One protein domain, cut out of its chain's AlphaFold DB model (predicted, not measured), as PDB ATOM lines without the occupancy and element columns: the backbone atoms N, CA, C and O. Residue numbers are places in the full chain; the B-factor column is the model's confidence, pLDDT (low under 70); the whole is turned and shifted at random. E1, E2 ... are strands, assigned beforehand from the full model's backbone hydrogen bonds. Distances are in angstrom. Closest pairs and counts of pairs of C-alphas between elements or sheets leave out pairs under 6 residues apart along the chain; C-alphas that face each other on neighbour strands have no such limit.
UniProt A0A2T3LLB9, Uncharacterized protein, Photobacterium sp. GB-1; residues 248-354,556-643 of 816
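What this domain is: This is residues 248 to 354 and 556 to 643 of the 816 residues of an uncharacterized protein of Photobacterium sp. GB-1 (UniProt A0A2T3LLB9). Two small barrel-like lobes of strands stand end to end: E2 to E8 make one as a single curled sheet, its edges E3 and E8 coming near to closing it, and E1 with E9 to E14 make the other, loosely closed between E9 and E14. Residues 262 to 267 cross from one lobe to the other. The printed part has 195 residues, with no named helix and fourteen named strands, E1 to E14 in order along the chain; the class is all strand. The first lobe's sheet is mixed, in the order E3, E4, E7, E2, E6, E5, E8, while the other sheet is branched, with antiparallel neighbours. The whole is compact, with a radius of gyration of the C-alphas of 18.2 A and spans of 53 by 36 by 30 A.

How they stand to each other: E1, residues 248 to 261, is an edge strand antiparallel to E11, residues 582 to 602, with N 255 and O 589 at 3.0 A. E1 bends by 154 degrees at residue 251, and E11 by 164 degrees at residue 597. On the other side of E11 are E12, residues 609 to 613, with N 600 and O 611 at 2.8 A, and E13, residues 622 to 628, with N 588 and O 625 at 3.0 A. E2, residues 268 to 278, is parallel to E6, residues 319 to 329, with N 269 and O 322 at 2.9 A, and antiparallel to E7, residues 333 to 339, with N 274 and O 336 at 2.8 A. With E3, residues 290 to 295, E4, residues 298 to 303, E5, residues 309 to 316, and E8, residues 347 to 349, they form a folded sheet, bent back on itself: E3, E4, E7 and E2 face E5 and E8, with E6 as the hinge. The closest C-alphas of E3 and E8, Phe 292 and Ile 347, are 6.3 A apart. E9, residues 558 to 566, and E10, residues 569 to 576, form a hairpin, with N 561 and O 573 at 2.9 A. The closest C-alphas of E9 and E14, residues 635 to 639, are those of Leu 559 and Ala 635, 5.4 A.

Where its parts are: C-alpha 248 of E1 is at (156.468, 105.333, 152.164), and C-alpha 639, where E14 ends, at (146.745, 103.162, 170.123). From first to last C-alpha E2 measures 26.5 A, E9 25.2 A, E6 23.5 A and E10 23.0 A; E11, the longest by residues, measures 14.7 A.

The domain as a whole: The C-alphas farthest apart, Glu 250 and Asn 275, are 54.0 A apart. Residues 355 to 555 are not printed, and C-alphas 354 and 556 are 11.1 A apart across the cut. The link from E2 to E3 is long. Mean pLDDT of the printed part is 92.7, with residue 583 under 70.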
ATOM      1  N   LYS A 248     155.852 106.448 151.427       98.00
ATOM      2  CA  LYS A 248     156.468 105.333 152.164       98.00
ATOM      3  C   LYS A 248     157.484 105.832 153.181       98.00
ATOM      4  O   LYS A 248     158.336 106.654 152.846       98.00
ATOM      5  N   TYR A 249     157.422 105.282 154.388       97.75
ATOM      6  CA  TYR A 249     158.329 105.583 155.486       97.75
ATOM      7  C   TYR A 249     159.002 104.298 155.971       97.75
ATOM      8  O   TYR A 249     158.339 103.341 156.372       97.75
ATOM      9  N   GLU A 250     160.333 104.284 155.948       96.81
ATOM     10  CA  GLU A 250     161.156 103.154 156.379       96.81
ATOM     11  C   GLU A 250     162.007 103.559 157.586       96.81
ATOM     12  O   GLU A 250     162.651 104.608 157.577       96.81
ATOM     13  N   ASN A 251     162.041 102.706 158.612       95.44
ATOM     14  CA  ASN A 251     162.866 102.852 159.809       95.44
ATOM     15  C   ASN A 251     162.645 104.175 160.580       95.44
ATOM     16  O   ASN A 251     163.589 104.767 161.103       95.44
ATOM     17  N   VAL A 252     161.397 104.642 160.670       96.75
ATOM     18  CA  VAL A 252     161.029 105.904 161.344       96.75
ATOM     19  C   VAL A 252     160.528 105.679 162.775       96.75
ATOM     20  O   VAL A 252     160.054 104.595 163.113       96.75
ATOM     21  N   LYS A 253     160.597 106.719 163.619       97.00
ATOM     22  CA  LYS A 253     159.864 106.807 164.905       97.00
ATOM     23  C   LYS A 253     158.894 107.992 164.958       97.00
ATOM     24  O   LYS A 253     157.908 107.943 165.686       97.00
ATOM     25  N   TYR A 254     159.174 109.046 164.199       96.50
ATOM     26  CA  TYR A 254     158.329 110.224 164.028       96.50
ATOM     27  C   TYR A 254     158.244 110.563 162.542       96.50
ATOM     28  O   TYR A 254     159.267 110.557 161.854       96.50
ATOM     29  N   THR A 255     157.047 110.884 162.063       97.12
ATOM     30  CA  THR A 255     156.843 111.583 160.793       97.12
ATOM     31  C   THR A 255     155.789 112.667 160.969       97.12
ATOM     32  O   THR A 255     155.028 112.683 161.940       97.12
ATOM     33  N   GLU A 256     155.761 113.560 159.993       95.75
ATOM     34  CA  GLU A 256     154.843 114.675 159.893       95.75
ATOM     35  C   GLU A 256     154.328 114.717 158.454       95.75
ATOM     36  O   GLU A 256     155.127 114.688 157.516       95.75
ATOM     37  N   THR A 257     153.009 114.765 158.273       95.56
ATOM     38  CA  THR A 257     152.384 114.962 156.957       95.56
ATOM     39  C   THR A 257     151.429 116.141 157.027       95.56
ATOM     40  O   THR A 257     150.543 116.168 157.878       95.56
ATOM     41  N   ASN A 258     151.605 117.115 156.135       93.44
ATOM     42  CA  ASN A 258     150.643 118.198 155.952       93.44
ATOM     43  C   ASN A 258     149.556 117.728 154.979       93.44
ATOM     44  O   ASN A 258     149.867 117.119 153.958       93.44
ATOM     45  N   LEU A 259     148.299 117.982 155.330       90.81
ATOM     46  CA  LEU A 259     147.106 117.462 154.676       90.81
ATOM     47  C   LEU A 259     146.108 118.603 154.459       90.81
ATOM     48  O   LEU A 259     145.817 119.378 155.377       90.81
ATOM     49  N   LEU A 260     145.532 118.660 153.262       86.75
ATOM     50  CA  LEU A 260     144.263 119.346 153.047       86.75
ATOM     51  C   LEU A 260     143.158 118.435 153.592       86.75
ATOM     52  O   LEU A 260     143.153 117.249 153.266       86.75
ATOM     53  N   VAL A 261     142.254 118.951 154.434       87.06
ATOM     54  CA  VAL A 261     141.100 118.165 154.901       87.06
ATOM     55  C   VAL A 261     139.805 118.969 155.033       87.06
ATOM     56  O   VAL A 261     139.798 120.136 155.441       87.06
ATOM     57  N   SER A 262     138.687 118.287 154.789       88.81
ATOM     58  CA  SER A 262     137.342 118.703 155.196       88.81
ATOM     59  C   SER A 262     136.781 117.657 156.170       88.81
ATOM     60  O   SER A 262     136.237 116.637 155.742       88.81
ATOM     61  N   PRO A 263     136.966 117.839 157.493       91.75
ATOM     62  CA  PRO A 263     136.592 116.834 158.483       91.75
ATOM     63  C   PRO A 263     135.071 116.682 158.575       91.75
ATOM     64  O   PRO A 263     134.363 117.682 158.746       91.75
ATOM     65  N   LYS A 264     134.555 115.445 158.558       92.50
ATOM     66  CA  LYS A 264     133.107 115.207 158.679       92.50
ATOM     67  C   LYS A 264     132.578 115.762 159.999       92.50
ATOM     68  O   LYS A 264     133.256 115.742 161.028       92.50
ATOM     69  N   LYS A 265     131.336 116.242 160.005       93.69
ATOM     70  CA  LYS A 265     130.745 116.808 161.220       93.69
ATOM     71  C   LYS A 265     130.498 115.725 162.276       93.69
ATOM     72  O   LYS A 265     129.697 114.822 162.047       93.69
ATOM     73  N   THR A 266     131.121 115.849 163.449       94.81
ATOM     74  CA  THR A 266     130.878 114.952 164.585       94.81
ATOM     75  C   THR A 266     129.419 115.071 165.051       94.81
ATOM     76  O   THR A 266     128.949 116.194 165.277       94.81
ATOM     77  N   PRO A 267     128.687 113.959 165.247       93.81
ATOM     78  CA  PRO A 267     127.371 113.990 165.872       93.81
ATOM     79  C   PRO A 267     127.431 114.607 167.276       93.81
ATOM     80  O   PRO A 267     128.267 114.235 168.101       93.81
ATOM     81  N   MET A 268     126.514 115.533 167.557       93.19
ATOM     82  CA  MET A 268     126.297 116.097 168.889       93.19
ATOM     83  C   MET A 268     124.962 115.603 169.443       93.19
ATOM     84  O   MET A 268     123.957 115.608 168.731       93.19
ATOM     85  N   VAL A 269     124.957 115.199 170.711       94.06
ATOM     86  CA  VAL A 269     123.777 114.709 171.429       94.06
ATOM     87  C   VAL A 269     123.648 115.474 172.738       94.06
ATOM     88  O   VAL A 269     124.536 115.407 173.588       94.06
ATOM     89  N   ASP A 270     122.536 116.179 172.923       95.25
ATOM     90  CA  ASP A 270     122.206 116.789 174.210       95.25
ATOM     91  C   ASP A 270     121.758 115.715 175.213       95.25
ATOM     92  O   ASP A 270     120.873 114.904 174.924       95.25
ATOM     93  N   ALA A 271     122.347 115.740 176.408       95.94
ATOM     94  CA  ALA A 271     121.956 114.905 177.538       95.94
ATOM     95  C   ALA A 271     121.563 115.777 178.733       95.94
ATOM     96  O   ALA A 271     122.319 116.652 179.174       95.94
ATOM     97  N   VAL A 272     120.382 115.526 179.296       97.12
ATOM     98  CA  VAL A 272     119.938 116.205 180.511       97.12
ATOM     99  C   VAL A 272     120.514 115.473 181.710       97.12
ATOM    100  O   VAL A 272     120.154 114.333 181.981       97.12
ATOM    101  N   ILE A 273     121.417 116.143 182.430       97.50
ATOM    102  CA  ILE A 273     122.047 115.579 183.622       97.50
ATOM    103  C   ILE A 273     121.308 116.002 184.897       97.50
ATOM    104  O   ILE A 273     121.174 117.191 185.208       97.50
ATOM    105  N   THR A 274     120.823 115.007 185.633       97.06
ATOM    106  CA  THR A 274     120.041 115.131 186.872       97.06
ATOM    107  C   THR A 274     120.737 114.406 188.027       97.06
ATOM    108  O   THR A 274     121.776 113.780 187.825       97.06
ATOM    109  N   ASN A 275     120.190 114.519 189.245       96.12
ATOM    110  CA  ASN A 275     120.684 113.843 190.454       96.12
ATOM    111  C   ASN A 275     122.211 113.957 190.635       96.12
ATOM    112  O   ASN A 275     122.897 112.955 190.813       96.12
ATOM    113  N   ILE A 276     122.747 115.181 190.528       97.81
ATOM    114  CA  ILE A 276     124.187 115.414 190.684       97.81
ATOM    115  C   ILE A 276     124.571 115.291 192.161       97.81
ATOM    116  O   ILE A 276     124.136 116.094 192.989       97.81
ATOM    117  N   GLU A 277     125.427 114.321 192.468       97.19
ATOM    118  CA  GLU A 277     125.924 114.031 193.813       97.19
ATOM    119  C   GLU A 277     127.447 114.204 193.885       97.19
ATOM    120  O   GLU A 277     128.188 113.771 193.002       97.19
ATOM    121  N   SER A 278     127.925 114.869 194.942       95.88
ATOM    122  CA  SER A 278     129.351 115.134 195.157       95.88
ATOM    123  C   SER A 278     130.011 113.974 195.902       95.88
ATOM    124  O   SER A 278     129.630 113.651 197.030       95.88
ATOM    125  N   ASN A 279     131.017 113.366 195.279       92.25
ATOM    126  CA  ASN A 279     131.787 112.257 195.822       92.25
ATOM    127  C   ASN A 279     132.999 112.766 196.618       92.25
ATOM    128  O   ASN A 279     133.496 113.873 196.413       92.25
ATOM    129  N   GLN A 280     133.532 111.931 197.513       87.75
ATOM    130  CA  GLN A 280     134.806 112.244 198.165       87.75
ATOM    131  C   GLN A 280     135.964 112.142 197.152       87.75
ATOM    132  O   GLN A 280     136.098 111.095 196.510       87.75
ATOM    133  N   PRO A 281     136.813 113.179 197.002       86.69
ATOM    134  CA  PRO A 281     137.921 113.165 196.051       86.69
ATOM    135  C   PRO A 281     138.896 112.009 196.294       86.69
ATOM    136  O   PRO A 281     139.537 111.925 197.345       86.69
ATOM    137  N   SER A 282     139.047 111.133 195.297       86.38
ATOM    138  CA  SER A 282     139.960 109.986 195.367       86.38
ATOM    139  C   SER A 282     141.388 110.427 195.706       86.38
ATOM    140  O   SER A 282     141.830 111.506 195.305       86.38
ATOM    141  N   HIS A 283     142.140 109.586 196.421       88.31
ATOM    142  CA  HIS A 283     143.569 109.824 196.670       88.31
ATOM    143  C   HIS A 283     144.438 109.551 195.430       88.31
ATOM    144  O   HIS A 283     145.628 109.860 195.429       88.31
ATOM    145  N   GLN A 284     143.853 108.943 194.394       91.56
ATOM    146  CA  GLN A 284     144.503 108.595 193.138       91.56
ATOM    147  C   GLN A 284     143.534 108.829 191.971       91.56
ATOM    148  O   GLN A 284     142.407 108.332 192.029       91.56
ATOM    149  N   PHE A 285     143.959 109.549 190.932       93.19
ATOM    150  CA  PHE A 285     143.156 109.768 189.721       93.19
ATOM    151  C   PHE A 285     144.027 109.986 188.474       93.19
ATOM    152  O   PHE A 285     145.181 110.405 188.571       93.19
ATOM    153  N   ASN A 286     143.446 109.740 187.303       94.50
ATOM    154  CA  ASN A 286     143.914 110.191 185.992       94.50
ATOM    155  C   ASN A 286     142.934 111.253 185.448       94.50
ATOM    156  O   ASN A 286     141.769 111.291 185.850       94.50
ATOM    157  N   PHE A 287     143.338 112.084 184.483       95.25
ATOM    158  CA  PHE A 287     142.420 113.042 183.834       95.25
ATOM    159  C   PHE A 287     141.373 112.373 182.930       95.25
ATOM    160  O   PHE A 287     140.436 113.023 182.480       95.25
ATOM    161  N   THR A 288     141.499 111.066 182.699       93.56
ATOM    162  CA  THR A 288     140.557 110.249 181.921       93.56
ATOM    163  C   THR A 288     139.700 109.309 182.776       93.56
ATOM    164  O   THR A 288     139.075 108.405 182.232       93.56
ATOM    165  N   ASP A 289     139.644 109.502 184.098       94.69
ATOM    166  CA  ASP A 289     138.823 108.695 185.018       94.69
ATOM    167  C   ASP A 289     137.340 109.128 184.999       94.69
ATOM    168  O   ASP A 289     136.770 109.564 186.004       94.69
ATOM    169  N   ILE A 290     136.716 109.018 183.824       96.44
ATOM    170  CA  ILE A 290     135.294 109.286 183.579       96.44
ATOM    171  C   ILE A 290     134.639 107.970 183.152       96.44
ATOM    172  O   ILE A 290     135.065 107.355 182.175       96.44
ATOM    173  N   TYR A 291     133.612 107.533 183.880       95.81
ATOM    174  CA  TYR A 291     132.974 106.229 183.680       95.81
ATOM    175  C   TYR A 291     131.489 106.382 183.367       95.81
ATOM    176  O   TYR A 291     130.838 107.288 183.886       95.81
ATOM    177  N   PHE A 292     130.956 105.465 182.563       95.62
ATOM    178  CA  PHE A 292     129.534 105.364 182.252       95.62
ATOM    179  C   PHE A 292     129.017 103.999 182.707       95.62
ATOM    180  O   PHE A 292     129.652 102.979 182.448       95.62
ATOM    181  N   ASN A 293     127.881 103.977 183.402       93.31
ATOM    182  CA  ASN A 293     127.285 102.763 183.963       93.31
ATOM    183  C   ASN A 293     125.778 102.750 183.681       93.31
ATOM    184  O   ASN A 293     125.110 103.748 183.934       93.31
ATOM    185  N   TYR A 294     125.225 101.634 183.203       92.56
ATOM    186  CA  TYR A 294     123.778 101.487 183.012       92.56
ATOM    187  C   TYR A 294     123.154 100.792 184.231       92.56
ATOM    188  O   TYR A 294     123.473  99.636 184.515       92.56
ATOM    189  N   ILE A 295     122.310 101.509 184.979       91.44
ATOM    190  CA  ILE A 295     121.758 101.094 186.280       91.44
ATOM    191  C   ILE A 295     120.262 101.432 186.309       91.44
ATOM    192  O   ILE A 295     119.866 102.516 185.894       91.44
ATOM    193  N   ASP A 296     119.423 100.492 186.754       88.31
ATOM    194  CA  ASP A 296     117.966 100.651 186.936       88.31
ATOM    195  C   ASP A 296     117.189 101.259 185.741       88.31
ATOM    196  O   ASP A 296     116.104 101.818 185.899       88.31
ATOM    197  N   GLY A 297     117.721 101.104 184.523       88.62
ATOM    198  CA  GLY A 297     117.140 101.611 183.274       88.62
ATOM    199  C   GLY A 297     117.730 102.933 182.763       88.62
ATOM    200  O   GLY A 297     117.356 103.373 181.675       88.62
ATOM    201  N   TYR A 298     118.666 103.538 183.497       92.25
ATOM    202  CA  TYR A 298     119.256 104.845 183.204       92.25
ATOM    203  C   TYR A 298     120.774 104.773 183.014       92.25
ATOM    204  O   TYR A 298     121.456 103.920 183.582       92.25
ATOM    205  N   TRP A 299     121.321 105.710 182.239       95.38
ATOM    206  CA  TRP A 299     122.765 105.904 182.133       95.38
ATOM    207  C   TRP A 299     123.256 106.834 183.245       95.38
ATOM    208  O   TRP A 299     122.784 107.955 183.387       95.38
ATOM    209  N   HIS A 300     124.230 106.383 184.024       96.56
ATOM    210  CA  HIS A 300     124.945 107.174 185.019       96.56
ATOM    211  C   HIS A 300     126.318 107.566 184.470       96.56
ATOM    212  O   HIS A 300     126.970 106.759 183.805       96.56
ATOM    213  N   ILE A 301     126.771 108.778 184.787       97.88
ATOM    214  CA  ILE A 301     128.141 109.247 184.555       97.88
ATOM    215  C   ILE A 301     128.832 109.493 185.901       97.88
ATOM    216  O   ILE A 301     128.306 110.214 186.746       97.88
ATOM    217  N   ASP A 302     130.025 108.926 186.080       97.25
ATOM    218  CA  ASP A 302     130.902 109.175 187.225       97.25
ATOM    219  C   ASP A 302     132.136 109.967 186.775       97.25
ATOM    220  O   ASP A 302     133.035 109.414 186.135       97.25
ATOM    221  N   ASN A 303     132.227 111.242 187.151       97.56
ATOM    222  CA  ASN A 303     133.449 112.024 186.997       97.56
ATOM    223  C   ASN A 303     134.334 111.856 188.238       97.56
ATOM    224  O   ASN A 303     134.079 112.472 189.274       97.56
ATOM    225  N   LYS A 304     135.398 111.053 188.141       95.56
ATOM    226  CA  LYS A 304     136.378 110.855 189.229       95.56
ATOM    227  C   LYS A 304     137.642 111.705 189.042       95.56
ATOM    228  O   LYS A 304     138.603 111.537 189.788       95.56
ATOM    229  N   THR A 305     137.629 112.626 188.078       95.38
ATOM    230  CA  THR A 305     138.733 113.544 187.768       95.38
ATOM    231  C   THR A 305     138.636 114.849 188.569       95.38
ATOM    232  O   THR A 305     137.575 115.203 189.093       95.38
ATOM    233  N   SER A 306     139.729 115.619 188.594       93.88
ATOM    234  CA  SER A 306     139.739 116.995 189.107       93.88
ATOM    235  C   SER A 306     139.144 118.034 188.138       93.88
ATOM    236  O   SER A 306     139.146 119.220 188.462       93.88
ATOM    237  N   LEU A 307     138.675 117.641 186.946       96.06
ATOM    238  CA  LEU A 307     138.184 118.558 185.910       96.06
ATOM    239  C   LEU A 307     136.644 118.566 185.874       96.06
ATOM    240  O   LEU A 307     136.039 117.496 185.810       96.06
ATOM    241  N   PRO A 308     135.970 119.729 185.882       97.38
ATOM    242  CA  PRO A 308     134.540 119.796 185.599       97.38
ATOM    243  C   PRO A 308     134.223 119.432 184.140       97.38
ATOM    244  O   PRO A 308     134.930 119.840 183.215       97.38
ATOM    245  N   LEU A 309     133.115 118.719 183.922       98.06
ATOM    246  CA  LEU A 309     132.650 118.312 182.593       98.06
ATOM    247  C   LEU A 309     131.455 119.165 182.150       98.06
ATOM    248  O   LEU A 309     130.500 119.355 182.900       98.06
ATOM    249  N   LYS A 310     131.473 119.632 180.899       97.50
ATOM    250  CA  LYS A 310     130.319 120.268 180.226       97.50
ATOM    251  C   LYS A 310     130.026 119.645 178.855       97.50
ATOM    252  O   LYS A 310     128.890 119.701 178.394       97.50
ATOM    253  N   MET A 311     131.025 119.013 178.246       96.44
ATOM    254  CA  MET A 311     130.925 118.167 177.060       96.44
ATOM    255  C   MET A 311     131.848 116.958 177.265       96.44
ATOM    256  O   MET A 311     132.892 117.106 177.904       96.44
ATOM    257  N   VAL A 312     131.479 115.787 176.745       96.25
ATOM    258  CA  VAL A 312     132.309 114.569 176.788       96.25
ATOM    259  C   VAL A 312     132.321 113.907 175.412       96.25
ATOM    260  O   VAL A 312     131.278 113.787 174.774       96.25
ATOM    261  N   SER A 313     133.501 113.476 174.964       96.31
ATOM    262  CA  SER A 313     133.679 112.672 173.751       96.31
ATOM    263  C   SER A 313     133.589 111.189 174.101       96.31
ATOM    264  O   SER A 313     134.254 110.721 175.032       96.31
ATOM    265  N   VAL A 314     132.737 110.460 173.386       96.00
ATOM    266  CA  VAL A 314     132.428 109.046 173.626       96.00
ATOM    267  C   VAL A 314     132.311 108.285 172.310       96.00
ATOM    268  O   VAL A 314     132.117 108.892 171.261       96.00
ATOM    269  N   LYS A 315     132.354 106.953 172.369       93.94
ATOM    270  CA  LYS A 315     131.820 106.091 171.311       93.94
ATOM    271  C   LYS A 315     130.441 105.557 171.704       93.94
ATOM    272  O   LYS A 315     130.305 104.956 172.772       93.94
ATOM    273  N   PHE A 316     129.457 105.762 170.828       89.56
ATOM    274  CA  PHE A 316     128.163 105.072 170.811       89.56
ATOM    275  C   PHE A 316     128.195 104.072 169.659       89.56
ATOM    276  O   PHE A 316     128.429 104.484 168.526       89.56
ATOM    277  N   ASP A 317     127.982 102.782 169.934       78.50
ATOM    278  CA  ASP A 317     127.987 101.718 168.914       78.50
ATOM    279  C   ASP A 317     129.185 101.862 167.943       78.50
ATOM    280  O   ASP A 317     129.062 101.935 166.721       78.50
ATOM    281  N   ASP A 318     130.357 102.024 168.568       82.88
ATOM    282  CA  ASP A 318     131.689 102.281 168.006       82.88
ATOM    283  C   ASP A 318     131.872 103.546 167.134       82.88
ATOM    284  O   ASP A 318     132.991 103.806 166.701       82.88
ATOM    285  N   ASN A 319     130.863 104.411 166.982       90.56
ATOM    286  CA  ASN A 319     130.953 105.719 166.311       90.56
ATOM    287  C   ASN A 319     131.250 106.848 167.318       90.56
ATOM    288  O   ASN A 319     130.630 106.888 168.384       90.56
ATOM    289  N   ILE A 320     132.153 107.790 167.008       95.06
ATOM    290  CA  ILE A 320     132.443 108.930 167.907       95.06
ATOM    291  C   ILE A 320     131.286 109.944 167.935       95.06
ATOM    292  O   ILE A 320     130.842 110.443 166.903       95.06
ATOM    293  N   VAL A 321     130.844 110.292 169.146       95.12
ATOM    294  CA  VAL A 321     129.751 111.231 169.443       95.12
ATOM    295  C   VAL A 321     130.175 112.188 170.560       95.12
ATOM    296  O   VAL A 321     130.903 111.818 171.483       95.12
ATOM    297  N   LEU A 322     129.695 113.431 170.503       95.75
ATOM    298  CA  LEU A 322     129.878 114.426 171.558       95.75
ATOM    299  C   LEU A 322     128.603 114.569 172.392       95.75
ATOM    300  O   LEU A 322     127.601 115.106 171.920       95.75
ATOM    301  N   ILE A 323     128.659 114.135 173.652       96.00
ATOM    302  CA  ILE A 323     127.597 114.387 174.628       96.00
ATOM    303  C   ILE A 323     127.737 115.823 175.137       96.00
ATOM    304  O   ILE A 323     128.727 116.164 175.788       96.00
ATOM    305  N   GLN A 324     126.727 116.654 174.890       96.44
ATOM    306  CA  GLN A 324     126.590 117.991 175.454       96.44
ATOM    307  C   GLN A 324     125.704 117.918 176.706       96.44
ATOM    308  O   GLN A 324     124.509 117.652 176.627       96.44
ATOM    309  N   LEU A 325     126.277 118.159 177.889       97.75
ATOM    310  CA  LEU A 325     125.521 118.117 179.147       97.75
ATOM    311  C   LEU A 325     124.669 119.382 179.311       97.75
ATOM    312  O   LEU A 325     125.157 120.489 179.057       97.75
ATOM    313  N   SER A 326     123.429 119.259 179.791       97.44
ATOM    314  CA  SER A 326     122.540 120.408 180.054       97.44
ATOM    315  C   SER A 326     123.153 121.411 181.046       97.44
ATOM    316  O   SER A 326     123.187 122.616 180.790       97.44
ATOM    317  N   GLN A 327     123.761 120.910 182.119       97.44
ATOM    318  CA  GLN A 327     124.515 121.667 183.122       97.44
ATOM    319  C   GLN A 327     125.909 121.054 183.335       97.44
ATOM    320  O   GLN A 327     126.199 119.967 182.845       97.44
ATOM    321  N   GLN A 328     126.800 121.784 184.004       97.50
ATOM    322  CA  GLN A 328     128.164 121.327 184.278       97.50
ATOM    323  C   GLN A 328     128.162 120.277 185.399       97.50
ATOM    324  O   GLN A 328     127.615 120.533 186.470       97.50
ATOM    325  N   LEU A 329     128.819 119.138 185.175       98.31
ATOM    326  CA  LEU A 329     129.121 118.150 186.209       98.31
ATOM    327  C   LEU A 329     130.417 118.571 186.933       98.31
ATOM    328  O   LEU A 329     131.447 118.720 186.267       98.31
ATOM    329  N   PRO A 330     130.406 118.817 188.257       97.69
ATOM    330  CA  PRO A 330     131.607 119.195 189.007       97.69
ATOM    331  C   PRO A 330     132.741 118.147 188.963       97.69
ATOM    332  O   PRO A 330     132.501 116.986 188.616       97.69
ATOM    333  N   PRO A 331     133.975 118.510 189.370       96.38
ATOM    334  CA  PRO A 331     135.000 117.534 189.745       96.38
ATOM    335  C   PRO A 331     134.471 116.558 190.796       96.38
ATOM    336  O   PRO A 331     133.663 116.960 191.634       96.38
ATOM    337  N   TYR A 332     134.957 115.316 190.785       96.00
ATOM    338  CA  TYR A 332     134.623 114.300 191.793       96.00
ATOM    339  C   TYR A 332     133.111 114.188 192.073       96.00
ATOM    340  O   TYR A 332     132.672 114.286 193.215       96.00
ATOM    341  N   SER A 333     132.289 114.004 191.040       98.00
ATOM    342  CA  SER A 333     130.827 113.934 191.181       98.00
ATOM    343  C   SER A 333     130.190 112.976 190.176       98.00
ATOM    344  O   SER A 333     130.772 112.678 189.133       98.00
ATOM    345  N   SER A 334     129.005 112.476 190.511       98.06
ATOM    346  CA  SER A 334     128.219 111.564 189.673       98.06
ATOM    347  C   SER A 334     126.879 112.198 189.305       98.06
ATOM    348  O   SER A 334     126.419 113.104 189.996       98.06
ATOM    349  N   GLY A 335     126.240 111.730 188.232       97.56
ATOM    350  CA  GLY A 335     124.897 112.167 187.840       97.56
ATOM    351  C   GLY A 335     124.207 111.203 186.876       97.56
ATOM    352  O   GLY A 335     124.849 110.337 186.283       97.56
ATOM    353  N   VAL A 336     122.894 111.360 186.717       97.62
ATOM    354  CA  VAL A 336     122.051 110.548 185.824       97.62
ATOM    355  C   VAL A 336     121.820 111.292 184.511       97.62
ATOM    356  O   VAL A 336     121.388 112.446 184.532       97.62
ATOM    357  N   LEU A 337     122.090 110.637 183.385       96.56
ATOM    358  CA  LEU A 337     121.887 111.132 182.025       96.56
ATOM    359  C   LEU A 337     120.547 110.646 181.459       96.56
ATOM    360  O   LEU A 337     120.279 109.446 181.417       96.56
ATOM    361  N   ASP A 338     119.754 111.592 180.961       94.25
ATOM    362  CA  ASP A 338     118.572 111.349 180.133       94.25
ATOM    363  C   ASP A 338     118.824 111.851 178.696       94.25
ATOM    364  O   ASP A 338     119.418 112.917 178.498       94.25
ATOM    365  N   PHE A 339     118.393 111.078 177.696       92.25
ATOM    366  CA  PHE A 339     118.668 111.295 176.271       92.25
ATOM    367  C   PHE A 339     117.355 111.372 175.479       92.25
ATOM    368  O   PHE A 339     116.615 110.397 175.380       92.25
ATOM    369  N   TYR A 340     117.069 112.519 174.856       81.12
ATOM    370  CA  TYR A 340     115.770 112.745 174.200       81.12
ATOM    371  C   TYR A 340     115.572 112.032 172.855       81.12
ATOM    372  O   TYR A 340     114.433 111.780 172.460       81.12
ATOM    373  N   SER A 341     116.651 111.776 172.114       78.56
ATOM    374  CA  SER A 341     116.603 111.380 170.695       78.56
ATOM    375  C   SER A 341     117.372 110.100 170.364       78.56
ATOM    376  O   SER A 341     117.295 109.624 169.232       78.56
ATOM    377  N   VAL A 342     118.100 109.536 171.329       85.69
ATOM    378  CA  VAL A 342     118.943 108.343 171.168       85.69
ATOM    379  C   VAL A 342     118.834 107.449 172.399       85.69
ATOM    380  O   VAL A 342     118.574 107.929 173.497       85.69
ATOM    381  N   SER A 343     119.067 106.151 172.220       85.25
ATOM    382  CA  SER A 343     119.170 105.180 173.312       85.25
ATOM    383  C   SER A 343     120.393 104.292 173.048       85.25
ATOM    384  O   SER A 343     120.258 103.274 172.369       85.25
ATOM    385  N   PRO A 344     121.604 104.724 173.457       85.69
ATOM    386  CA  PRO A 344     122.839 104.005 173.155       85.69
ATOM    387  C   PRO A 344     122.907 102.686 173.933       85.69
ATOM    388  O   PRO A 344     122.589 102.646 175.126       85.69
ATOM    389  N   ALA A 345     123.334 101.614 173.259       86.62
ATOM    390  CA  ALA A 345     123.466 100.288 173.865       86.62
ATOM    391  C   ALA A 345     124.735 100.151 174.729       86.62
ATOM    392  O   ALA A 345     124.744  99.381 175.690       86.62
ATOM    393  N   ASP A 346     125.781 100.917 174.409       89.50
ATOM    394  CA  ASP A 346     127.014 101.058 175.186       89.50
ATOM    395  C   ASP A 346     127.542 102.504 175.078       89.50
ATOM    396  O   ASP A 346     127.295 103.187 174.079       89.50
ATOM    397  N   ILE A 347     128.272 102.971 176.095       92.94
ATOM    398  CA  ILE A 347     128.910 104.297 176.123       92.94
ATOM    399  C   ILE A 347     130.349 104.150 176.622       92.94
ATOM    400  O   ILE A 347     130.598 103.959 177.813       92.94
ATOM    401  N   LYS A 348     131.316 104.303 175.714       93.25
ATOM    402  CA  LYS A 348     132.756 104.225 176.026       93.25
ATOM    403  C   LYS A 348     133.376 105.620 175.970       93.25
ATOM    404  O   LYS A 348     133.109 106.359 175.029       93.25
ATOM    405  N   LEU A 349     134.226 105.986 176.933       95.31
ATOM    406  CA  LEU A 349     134.956 107.261 176.902       95.31
ATOM    407  C   LEU A 349     135.981 107.284 175.753       95.31
ATOM    408  O   LEU A 349     136.875 106.446 175.708       95.31
ATOM    409  N   GLU A 350     135.914 108.301 174.893       94.69
ATOM    410  CA  GLU A 350     136.866 108.548 173.803       94.69
ATOM    411  C   GLU A 350     137.608 109.868 174.084       94.69
ATOM    412  O   GLU A 350     137.327 110.917 173.499       94.69
ATOM    413  N   SER A 351     138.543 109.839 175.039       93.44
ATOM    414  CA  SER A 351     139.409 110.991 175.327       93.44
ATOM    415  C   SER A 351     140.619 111.018 174.394       93.44
ATOM    416  O   SER A 351     141.421 110.081 174.369       93.44
ATOM    417  N   GLN A 352     140.778 112.136 173.683       95.75
ATOM    418  CA  GLN A 352     141.902 112.406 172.780       95.75
ATOM    419  C   GLN A 352     142.837 113.508 173.313       95.75
ATOM    420  O   GLN A 352     143.629 114.076 172.567       95.75
ATOM    421  N   THR A 353     142.782 113.807 174.614       94.00
ATOM    422  CA  THR A 353     143.685 114.750 175.303       94.00
ATOM    423  C   THR A 353     144.761 113.984 176.068       94.00
ATOM    424  O   THR A 353     144.920 114.082 177.281       94.00
ATOM    425  N   LYS A 354     145.484 113.129 175.336       93.06
ATOM    426  CA  LYS A 354     146.367 112.094 175.894       93.06
ATOM    427  C   LYS A 354     147.735 112.580 176.382       93.06
ATOM    428  O   LYS A 354     148.513 111.771 176.888       93.06
ATOM    429  N   PRO A 556     139.048 118.490 171.944       95.19
ATOM    430  CA  PRO A 556     139.528 119.048 170.680       95.19
ATOM    431  C   PRO A 556     138.392 119.341 169.689       95.19
ATOM    432  O   PRO A 556     137.359 118.673 169.706       95.19
ATOM    433  N   ASP A 557     138.558 120.365 168.850       93.44
ATOM    434  CA  ASP A 557     137.559 120.749 167.833       93.44
ATOM    435  C   ASP A 557     137.650 119.892 166.561       93.44
ATOM    436  O   ASP A 557     136.639 119.703 165.881       93.44
ATOM    437  N   LEU A 558     138.847 119.359 166.298       94.50
ATOM    438  CA  LEU A 558     139.195 118.327 165.324       94.50
ATOM    439  C   LEU A 558     139.534 117.045 166.098       94.50
ATOM    440  O   LEU A 558     140.300 117.112 167.056       94.50
ATOM    441  N   LEU A 559     138.978 115.907 165.695       95.94
ATOM    442  CA  LEU A 559     139.108 114.593 166.332       95.94
ATOM    443  C   LEU A 559     139.517 113.537 165.296       95.94
ATOM    444  O   LEU A 559     139.261 113.701 164.104       95.94
ATOM    445  N   LEU A 560     140.121 112.446 165.767       96.88
ATOM    446  CA  LEU A 560     140.518 111.297 164.952       96.88
ATOM    447  C   LEU A 560     139.679 110.065 165.305       96.88
ATOM    448  O   LEU A 560     139.884 109.477 166.372       96.88
ATOM    449  N   ASP A 561     138.781 109.624 164.424       95.62
ATOM    450  CA  ASP A 561     138.319 108.236 164.503       95.62
ATOM    451  C   ASP A 561     139.297 107.293 163.789       95.62
ATOM    452  O   ASP A 561     140.077 107.711 162.936       95.62
ATOM    453  N   THR A 562     139.325 106.030 164.203       94.44
ATOM    454  CA  THR A 562     140.272 105.025 163.715       94.44
ATOM    455  C   THR A 562     139.591 103.675 163.582       94.44
ATOM    456  O   THR A 562     139.113 103.118 164.573       94.44
ATOM    457  N   GLU A 563     139.612 103.132 162.375       92.56
ATOM    458  CA  GLU A 563     139.024 101.852 162.010       92.56
ATOM    459  C   GLU A 563     140.138 100.883 161.589       92.56
ATOM    460  O   GLU A 563     140.940 101.171 160.698       92.56
ATOM    461  N   PHE A 564     140.202  99.724 162.243       89.94
ATOM    462  CA  PHE A 564     141.173  98.673 161.939       89.94
ATOM    463  C   PHE A 564     140.565  97.723 160.904       89.94
ATOM    464  O   PHE A 564     139.832  96.800 161.256       89.94
ATOM    465  N   ILE A 565     140.829  97.994 159.622       87.31
ATOM    466  CA  ILE A 565     140.228  97.270 158.488       87.31
ATOM    467  C   ILE A 565     140.723  95.815 158.439       87.31
ATOM    468  O   ILE A 565     139.946  94.898 158.175       87.31
ATOM    469  N   ASP A 566     142.013  95.596 158.705       85.06
ATOM    470  CA  ASP A 566     142.643  94.277 158.788       85.06
ATOM    471  C   ASP A 566     143.898  94.306 159.695       85.06
ATOM    472  O   ASP A 566     144.199  95.308 160.342       85.06
ATOM    473  N   ASP A 567     144.651  93.200 159.748       85.19
ATOM    474  CA  ASP A 567     145.883  93.062 160.549       85.19
ATOM    475  C   ASP A 567     147.073  93.938 160.075       85.19
ATOM    476  O   ASP A 567     148.183  93.772 160.591       85.19
ATOM    477  N   ASN A 568     146.893  94.777 159.049       90.94
ATOM    478  CA  ASN A 568     147.937  95.571 158.388       90.94
ATOM    479  C   ASN A 568     147.454  96.956 157.901       90.94
ATOM    480  O   ASN A 568     148.190  97.620 157.172       90.94
ATOM    481  N   THR A 569     146.244  97.395 158.272       94.62
ATOM    482  CA  THR A 569     145.606  98.607 157.728       94.62
ATOM    483  C   THR A 569     144.793  99.347 158.790       94.62
ATOM    484  O   THR A 569     143.898  98.776 159.412       94.62
ATOM    485  N   ILE A 570     145.072 100.641 158.966       95.75
ATOM    486  CA  ILE A 570     144.285 101.567 159.796       95.75
ATOM    487  C   ILE A 570     143.702 102.639 158.873       95.75
ATOM    488  O   ILE A 570     144.464 103.362 158.237       95.75
ATOM    489  N   ASN A 571     142.382 102.781 158.832       96.56
ATOM    490  CA  ASN A 571     141.724 103.978 158.315       96.56
ATOM    491  C   ASN A 571     141.619 105.010 159.452       96.56
ATOM    492  O   ASN A 571     141.230 104.665 160.567       96.56
ATOM    493  N   ILE A 572     142.003 106.255 159.184       97.31
ATOM    494  CA  ILE A 572     141.976 107.379 160.121       97.31
ATOM    495  C   ILE A 572     141.010 108.414 159.553       97.31
ATOM    496  O   ILE A 572     141.302 109.019 158.525       97.31
ATOM    497  N   GLU A 573     139.884 108.641 160.221       95.88
ATOM    498  CA  GLU A 573     138.873 109.609 159.797       95.88
ATOM    499  C   GLU A 573     138.961 110.896 160.623       95.88
ATOM    500  O   GLU A 573     139.002 110.868 161.856       95.88
ATOM    501  N   PHE A 574     138.966 112.038 159.940       95.31
ATOM    502  CA  PHE A 574     138.974 113.357 160.554       95.31
ATOM    503  C   PHE A 574     137.534 113.806 160.801       95.31
ATOM    504  O   PHE A 574     136.751 113.986 159.866       95.31
ATOM    505  N   LEU A 575     137.196 114.042 162.067       95.06
ATOM    506  CA  LEU A 575     135.893 114.552 162.492       95.06
ATOM    507  C   LEU A 575     136.036 115.963 163.077       95.06
ATOM    508  O   LEU A 575     137.032 116.249 163.735       95.06
ATOM    509  N   SER A 576     135.049 116.846 162.912       93.06
ATOM    510  CA  SER A 576     135.043 118.155 163.585       93.06
ATOM    511  C   SER A 576     133.676 118.578 164.121       93.06
ATOM    512  O   SER A 576     132.634 118.251 163.557       93.06
ATOM    513  N   LYS A 577     133.666 119.383 165.192       89.19
ATOM    514  CA  LYS A 577     132.425 119.896 165.816       89.19
ATOM    515  C   LYS A 577     131.556 120.709 164.852       89.19
ATOM    516  O   LYS A 577     130.327 120.699 164.940       89.19
ATOM    517  N   THR A 578     132.195 121.453 163.954       83.12
ATOM    518  CA  THR A 578     131.534 122.350 163.000       83.12
ATOM    519  C   THR A 578     131.188 121.655 161.687       83.12
ATOM    520  O   THR A 578     130.123 121.939 161.138       83.12
ATOM    521  N   GLY A 579     132.041 120.740 161.208       75.56
ATOM    522  CA  GLY A 579     132.032 120.265 159.822       75.56
ATOM    523  C   GLY A 579     132.611 121.288 158.836       75.56
ATOM    524  O   GLY A 579     132.161 121.343 157.697       75.56
ATOM    525  N   ALA A 580     133.516 122.163 159.290       73.31
ATOM    526  CA  ALA A 580     134.126 123.207 158.464       73.31
ATOM    527  C   ALA A 580     135.510 122.785 157.944       73.31
ATOM    528  O   ALA A 580     136.264 122.131 158.662       73.31
ATOM    529  N   GLU A 581     135.852 123.215 156.726       72.19
ATOM    530  CA  GLU A 581     137.174 123.025 156.113       72.19
ATOM    531  C   GLU A 581     138.310 123.522 157.023       72.19
ATOM    532  O   GLU A 581     138.251 124.643 157.537       72.19
ATOM    533  N   LEU A 582     139.383 122.735 157.152       75.00
ATOM    534  CA  LEU A 582     140.592 123.123 157.881       75.00
ATOM    535  C   LEU A 582     141.785 123.084 156.924       75.00
ATOM    536  O   LEU A 582     142.209 122.025 156.470       75.00
ATOM    537  N   LYS A 583     142.325 124.261 156.596       66.12
ATOM    538  CA  LYS A 583     143.255 124.418 155.459       66.12
ATOM    539  C   LYS A 583     144.721 124.149 155.805       66.12
ATOM    540  O   LYS A 583     145.560 124.144 154.913       66.12
ATOM    541  N   ASN A 584     145.009 123.903 157.083       76.56
ATOM    542  CA  ASN A 584     146.326 123.560 157.609       76.56
ATOM    543  C   ASN A 584     146.170 122.454 158.670       76.56
ATOM    544  O   ASN A 584     146.195 122.748 159.870       76.56
ATOM    545  N   VAL A 585     145.953 121.200 158.259       90.94
ATOM    546  CA  VAL A 585     145.982 120.052 159.182       90.94
ATOM    547  C   VAL A 585     147.264 119.261 158.981       90.94
ATOM    548  O   VAL A 585     147.670 118.951 157.868       90.94
ATOM    549  N   LYS A 586     147.914 118.947 160.093       94.94
ATOM    550  CA  LYS A 586     149.196 118.265 160.169       94.94
ATOM    551  C   LYS A 586     148.997 116.990 160.983       94.94
ATOM    552  O   LYS A 586     148.594 117.061 162.146       94.94
ATOM    553  N   LEU A 587     149.231 115.838 160.362       97.31
ATOM    554  CA  LEU A 587     149.191 114.531 161.010       97.31
ATOM    555  C   LEU A 587     150.603 114.172 161.486       97.31
ATOM    556  O   LEU A 587     151.474 113.876 160.665       97.31
ATOM    557  N   ASP A 588     150.820 114.175 162.802       97.19
ATOM    558  CA  ASP A 588     151.992 113.514 163.384       97.19
ATOM    559  C   ASP A 588     151.697 112.015 163.515       97.19
ATOM    560  O   ASP A 588     150.678 111.623 164.099       97.19
ATOM    561  N   VAL A 589     152.637 111.181 163.075       98.00
ATOM    562  CA  VAL A 589     152.643 109.738 163.339       98.00
ATOM    563  C   VAL A 589     153.871 109.431 164.193       98.00
ATOM    564  O   VAL A 589     155.009 109.540 163.734       98.00
ATOM    565  N   LEU A 590     153.650 109.103 165.468       97.00
ATOM    566  CA  LEU A 590     154.681 109.149 166.506       97.00
ATOM    567  C   LEU A 590     154.713 107.869 167.358       97.00
ATOM    568  O   LEU A 590     153.702 107.416 167.885       97.00
ATOM    569  N   THR A 591     155.897 107.299 167.553       96.38
ATOM    570  CA  THR A 591     156.138 106.137 168.419       96.38
ATOM    571  C   THR A 591     157.562 106.179 168.996       96.38
ATOM    572  O   THR A 591     158.359 107.059 168.677       96.38
ATOM    573  N   SER A 592     157.901 105.248 169.888       94.44
ATOM    574  CA  SER A 592     159.246 105.105 170.471       94.44
ATOM    575  C   SER A 592     160.049 103.924 169.900       94.44
ATOM    576  O   SER A 592     161.249 103.813 170.154       94.44
ATOM    577  N   CYS A 593     159.419 103.069 169.086       92.06
ATOM    578  CA  CYS A 593     160.063 101.972 168.357       92.06
ATOM    579  C   CYS A 593     160.217 102.329 166.877       92.06
ATOM    580  O   CYS A 593     159.372 103.023 166.327       92.06
ATOM    581  N   GLN A 594     161.250 101.807 166.215       94.06
ATOM    582  CA  GLN A 594     161.350 101.874 164.752       94.06
ATOM    583  C   GLN A 594     160.161 101.158 164.096       94.06
ATOM    584  O   GLN A 594     159.755 100.087 164.561       94.06
ATOM    585  N   TRP A 595     159.625 101.743 163.027       95.06
ATOM    586  CA  TRP A 595     158.489 101.219 162.273       95.06
ATOM    587  C   TRP A 595     158.622 101.511 160.770       95.06
ATOM    588  O   TRP A 595     159.304 102.457 160.368       95.06
ATOM    589  N   ASN A 596     157.958 100.683 159.959       96.25
ATOM    590  CA  ASN A 596     157.860 100.795 158.506       96.25
ATOM    591  C   ASN A 596     156.374 100.801 158.133       96.25
ATOM    592  O   ASN A 596     155.647  99.901 158.556       96.25
ATOM    593  N   TYR A 597     155.935 101.772 157.337       97.56
ATOM    594  CA  TYR A 597     154.553 101.859 156.862       97.56
ATOM    595  C   TYR A 597     154.447 102.748 155.616       97.56
ATOM    596  O   TYR A 597     155.391 103.458 155.255       97.56
ATOM    597  N   SER A 598     153.288 102.737 154.964       98.06
ATOM    598  CA  SER A 598     152.907 103.737 153.966       98.06
ATOM    599  C   SER A 598     151.621 104.458 154.350       98.06
ATOM    600  O   SER A 598     150.779 103.904 155.053       98.06
ATOM    601  N   LEU A 599     151.504 105.702 153.897       97.94
ATOM    602  CA  LEU A 599     150.392 106.612 154.136       97.94
ATOM    603  C   LEU A 599     149.705 106.900 152.797       97.94
ATOM    604  O   LEU A 599     150.380 107.373 151.882       97.94
ATOM    605  N   GLU A 600     148.406 106.626 152.676       97.06
ATOM    606  CA  GLU A 600     147.631 106.843 151.445       97.06
ATOM    607  C   GLU A 600     146.427 107.763 151.682       97.06
ATOM    608  O   GLU A 600     145.689 107.595 152.654       97.06
ATOM    609  N   TYR A 601     146.258 108.767 150.816       94.88
ATOM    610  CA  TYR A 601     145.234 109.813 150.944       94.88
ATOM    611  C   TYR A 601     144.989 110.558 149.620       94.88
ATOM    612  O   TYR A 601     145.772 110.434 148.675       94.88
ATOM    613  N   TYR A 602     143.917 111.350 149.549       91.12
ATOM    614  CA  TYR A 602     143.682 112.293 148.450       91.12
ATOM    615  C   TYR A 602     144.236 113.672 148.817       91.12
ATOM    616  O   TYR A 602     143.892 114.220 149.862       91.12
ATOM    617  N   ASP A 603     145.091 114.254 147.973       87.75
ATOM    618  CA  ASP A 603     145.704 115.570 148.225       87.75
ATOM    619  C   ASP A 603     144.766 116.710 147.780       87.75
ATOM    620  O   ASP A 603     145.051 117.479 146.863       87.75
ATOM    621  N   SER A 604     143.574 116.740 148.382       84.81
ATOM    622  CA  SER A 604     142.418 117.534 147.952       84.81
ATOM    623  C   SER A 604     141.589 117.990 149.153       84.81
ATOM    624  O   SER A 604     141.566 117.335 150.194       84.81
ATOM    625  N   TYR A 605     140.869 119.110 149.029       77.62
ATOM    626  CA  TYR A 605     140.043 119.637 150.125       77.62
ATOM    627  C   TYR A 605     138.864 118.723 150.495       77.62
ATOM    628  O   TYR A 605     138.355 118.827 151.605       77.62
ATOM    629  N   GLU A 606     138.453 117.801 149.621       83.62
ATOM    630  CA  GLU A 606     137.419 116.802 149.935       83.62
ATOM    631  C   GLU A 606     137.914 115.658 150.836       83.62
ATOM    632  O   GLU A 606     137.131 114.788 151.228       83.62
ATOM    633  N   ASN A 607     139.210 115.617 151.157       87.44
ATOM    634  CA  ASN A 607     139.797 114.540 151.934       87.44
ATOM    635  C   ASN A 607     139.354 114.607 153.406       87.44
ATOM    636  O   ASN A 607     139.620 115.567 154.122       87.44
ATOM    637  N   ASP A 608     138.662 113.572 153.867       90.94
ATOM    638  CA  ASP A 608     138.158 113.420 155.239       90.94
ATOM    639  C   ASP A 608     138.830 112.253 155.972       90.94
ATOM    640  O   ASP A 608     138.541 112.011 157.143       90.94
ATOM    641  N   SER A 609     139.731 111.530 155.304       94.62
ATOM    642  CA  SER A 609     140.368 110.325 155.825       94.62
ATOM    643  C   SER A 609     141.772 110.097 155.260       94.62
ATOM    644  O   SER A 609     142.168 110.663 154.244       94.62
ATOM    645  N   VAL A 610     142.564 109.294 155.965       96.62
ATOM    646  CA  VAL A 610     143.925 108.884 155.592       96.62
ATOM    647  C   VAL A 610     144.109 107.426 156.003       96.62
ATOM    648  O   VAL A 610     143.712 107.041 157.100       96.62
ATOM    649  N   VAL A 611     144.741 106.611 155.162       97.88
ATOM    650  CA  VAL A 611     144.981 105.189 155.444       97.88
ATOM    651  C   VAL A 611     146.462 104.941 155.734       97.88
ATOM    652  O   VAL A 611     147.331 105.416 155.007       97.88
ATOM    653  N   ILE A 612     146.767 104.184 156.792       97.88
ATOM    654  CA  ILE A 612     148.112 103.671 157.089       97.88
ATOM    655  C   ILE A 612     148.157 102.166 156.806       97.88
ATOM    656  O   ILE A 612     147.392 101.412 157.408       97.88
ATOM    657  N   HIS A 613     149.105 101.724 155.974       97.00
ATOM    658  CA  HIS A 613     149.381 100.310 155.684       97.00
ATOM    659  C   HIS A 613     150.763  99.874 156.200       97.00
ATOM    660  O   HIS A 613     151.733 100.616 156.057       97.00
ATOM    661  N   TYR A 614     150.882  98.676 156.780       94.69
ATOM    662  CA  TYR A 614     152.113  98.186 157.425       94.69
ATOM    663  C   TYR A 614     152.214  96.651 157.433       94.69
ATOM    664  O   TYR A 614     151.259  95.962 157.774       94.69
ATOM    665  N   ASP A 615     153.389  96.090 157.131       89.19
ATOM    666  CA  ASP A 615     153.594  94.628 157.151       89.19
ATOM    667  C   ASP A 615     153.612  94.035 158.574       89.19
ATOM    668  O   ASP A 615     153.157  92.907 158.788       89.19
ATOM    669  N   ASP A 616     154.130  94.799 159.539       86.19
ATOM    670  CA  ASP A 616     154.246  94.457 160.960       86.19
ATOM    671  C   ASP A 616     153.891  95.678 161.825       86.19
ATOM    672  O   ASP A 616     154.249  96.818 161.513       86.19
ATOM    673  N   ALA A 617     153.188  95.443 162.934       87.62
ATOM    674  CA  ALA A 617     152.808  96.488 163.883       87.62
ATOM    675  C   ALA A 617     154.035  97.018 164.665       87.62
ATOM    676  O   ALA A 617     154.967  96.255 164.953       87.62
ATOM    677  N   PRO A 618     154.050  98.299 165.086       89.25
ATOM    678  CA  PRO A 618     155.140  98.845 165.883       89.25
ATOM    679  C   PRO A 618     155.256  98.100 167.222       89.25
ATOM    680  O   PRO A 618     154.274  97.854 167.925       89.25
ATOM    681  N   LYS A 619     156.488  97.764 167.635       85.69
ATOM    682  CA  LYS A 619     156.736  97.066 168.917       85.69
ATOM    683  C   LYS A 619     156.370  97.908 170.157       85.69
ATOM    684  O   LYS A 619     156.287  97.348 171.256       85.69
ATOM    685  N   CYS A 620     156.134  99.206 169.977       90.44
ATOM    686  CA  CYS A 620     155.762 100.211 170.973       90.44
ATOM    687  C   CYS A 620     154.366 100.792 170.642       90.44
ATOM    688  O   CYS A 620     153.903 100.615 169.518       90.44
ATOM    689  N   PRO A 621     153.696 101.507 171.568       93.06
ATOM    690  CA  PRO A 621     152.450 102.222 171.271       93.06
ATOM    691  C   PRO A 621     152.593 103.229 170.126       93.06
ATOM    692  O   PRO A 621     153.680 103.769 169.901       93.06
ATOM    693  N   LEU A 622     151.477 103.516 169.462       96.00
ATOM    694  CA  LEU A 622     151.373 104.516 168.406       96.00
ATOM    695  C   LEU A 622     150.587 105.729 168.915       96.00
ATOM    696  O   LEU A 622     149.525 105.578 169.512       96.00
ATOM    697  N   PHE A 623     151.098 106.930 168.672       97.75
ATOM    698  CA  PHE A 623     150.415 108.198 168.893       97.75
ATOM    699  C   PHE A 623     150.129 108.823 167.525       97.75
ATOM    700  O   PHE A 623     151.056 109.119 166.772       97.75
ATOM    701  N   LEU A 624     148.852 109.027 167.216       98.19
ATOM    702  CA  LEU A 624     148.388 109.793 166.060       98.19
ATOM    703  C   LEU A 624     147.935 111.162 166.560       98.19
ATOM    704  O   LEU A 624     147.156 111.228 167.516       98.19
ATOM    705  N   ARG A 625     148.418 112.251 165.955       97.94
ATOM    706  CA  ARG A 625     148.064 113.614 166.386       97.94
ATOM    707  C   ARG A 625     147.551 114.438 165.217       97.94
ATOM    708  O   ARG A 625     148.284 114.622 164.253       97.94
ATOM    709  N   ALA A 626     146.336 114.966 165.330       96.19
ATOM    710  CA  ALA A 626     145.789 115.935 164.387       96.19
ATOM    711  C   ALA A 626     146.013 117.350 164.925       96.19
ATOM    712  O   ALA A 626     145.467 117.733 165.965       96.19
ATOM    713  N   ILE A 627     146.855 118.107 164.229       94.69
ATOM    714  CA  ILE A 627     147.357 119.413 164.654       94.69
ATOM    715  C   ILE A 627     146.945 120.454 163.619       94.69
ATOM    716  O   ILE A 627     147.095 120.226 162.425       94.69
ATOM    717  N   SER A 628     146.466 121.611 164.064       91.69
ATOM    718  CA  SER A 628     146.239 122.768 163.198       91.69
ATOM    719  C   SER A 628     146.647 124.043 163.924       91.69
ATOM    720  O   SER A 628     146.439 124.151 165.132       91.69
ATOM    721  N   SER A 629     147.200 125.010 163.189       88.94
ATOM    722  CA  SER A 629     147.448 126.375 163.674       88.94
ATOM    723  C   SER A 629     146.169 127.111 164.065       88.94
ATOM    724  O   SER A 629     146.211 128.063 164.841       88.94
ATOM    725  N   ASP A 630     145.043 126.665 163.513       88.81
ATOM    726  CA  ASP A 630     143.780 127.391 163.522       88.81
ATOM    727  C   ASP A 630     142.910 126.985 164.739       88.81
ATOM    728  O   ASP A 630     141.843 127.554 164.963       88.81
ATOM    729  N   LEU A 631     143.379 126.021 165.553       92.06
ATOM    730  CA  LEU A 631     142.675 125.420 166.693       92.06
ATOM    731  C   LEU A 631     143.522 125.461 167.983       92.06
ATOM    732  O   LEU A 631     144.721 125.194 167.961       92.06
ATOM    733  N   LYS A 632     142.901 125.724 169.150       93.12
ATOM    734  CA  LYS A 632     143.626 125.764 170.445       93.12
ATOM    735  C   LYS A 632     144.149 124.384 170.865       93.12
ATOM    736  O   LYS A 632     145.245 124.306 171.422       93.12
ATOM    737  N   PHE A 633     143.389 123.316 170.615       95.56
ATOM    738  CA  PHE A 633     143.662 121.961 171.115       95.56
ATOM    739  C   PHE A 633     143.991 120.964 170.001       95.56
ATOM    740  O   PHE A 633     143.376 120.976 168.939       95.56
ATOM    741  N   ILE A 634     144.921 120.058 170.301       96.56
ATOM    742  CA  ILE A 634     145.333 118.940 169.451       96.56
ATOM    743  C   ILE A 634     144.569 117.683 169.875       96.56
ATOM    744  O   ILE A 634     144.612 117.305 171.047       96.56
ATOM    745  N   ALA A 635     143.958 116.975 168.924       96.88
ATOM    746  CA  ALA A 635     143.571 115.586 169.154       96.88
ATOM    747  C   ALA A 635     144.811 114.697 169.094       96.88
ATOM    748  O   ALA A 635     145.491 114.640 168.074       96.88
ATOM    749  N   THR A 636     145.106 114.000 170.189       97.75
ATOM    750  CA  THR A 636     146.116 112.942 170.256       97.75
ATOM    751  C   THR A 636     145.436 111.630 170.618       97.75
ATOM    752  O   THR A 636     145.063 111.409 171.772       97.75
ATOM    753  N   LYS A 637     145.306 110.739 169.635       95.75
ATOM    754  CA  LYS A 637     144.836 109.370 169.837       95.75
ATOM    755  C   LYS A 637     146.034 108.460 170.069       95.75
ATOM    756  O   LYS A 637     147.053 108.567 169.388       95.75
ATOM    757  N   LYS A 638     145.932 107.585 171.064       95.19
ATOM    758  CA  LYS A 638     147.020 106.705 171.488       95.19
ATOM    759  C   LYS A 638     146.546 105.264 171.411       95.19
ATOM    760  O   LYS A 638     145.666 104.872 172.168       95.19
ATOM    761  N   ILE A 639     147.149 104.510 170.504       93.25
ATOM    762  CA  ILE A 639     146.745 103.162 170.123       93.25
ATOM    763  C   ILE A 639     147.746 102.159 170.697       93.25
ATOM    764  O   ILE A 639     148.970 102.303 170.581       93.25
ATOM    765  N   SER A 640     147.220 101.130 171.344       88.50
ATOM    766  CA  SER A 640     147.972  99.980 171.810       88.50
ATOM    767  C   SER A 640     148.325  99.088 170.628       88.50
ATOM    768  O   SER A 640     147.482  98.790 169.788       88.50
ATOM    769  N   LYS A 641     149.547  98.547 170.586       85.69
ATOM    770  CA  LYS A 641     149.929  97.579 169.540       85.69
ATOM    771  C   LYS A 641     149.014  96.344 169.476       85.69
ATOM    772  O   LYS A 641     148.969  95.683 168.451       85.69
ATOM    773  N   PHE A 642     148.280  96.054 170.553       83.38
ATOM    774  CA  PHE A 642     147.278  94.987 170.631       83.38
ATOM    775  C   PHE A 642     145.976  95.281 169.868       83.38
ATOM    776  O   PHE A 642     145.211  94.356 169.627       83.38
ATOM    777  N   GLU A 643     145.732  96.537 169.494       85.88
ATOM    778  CA  GLU A 643     144.641  96.950 168.600       85.88
ATOM    779  C   GLU A 643     145.083  96.865 167.125       85.88
ATOM    780  O   GLU A 643     144.268  96.627 166.243       85.88
TER     781      GLU A 643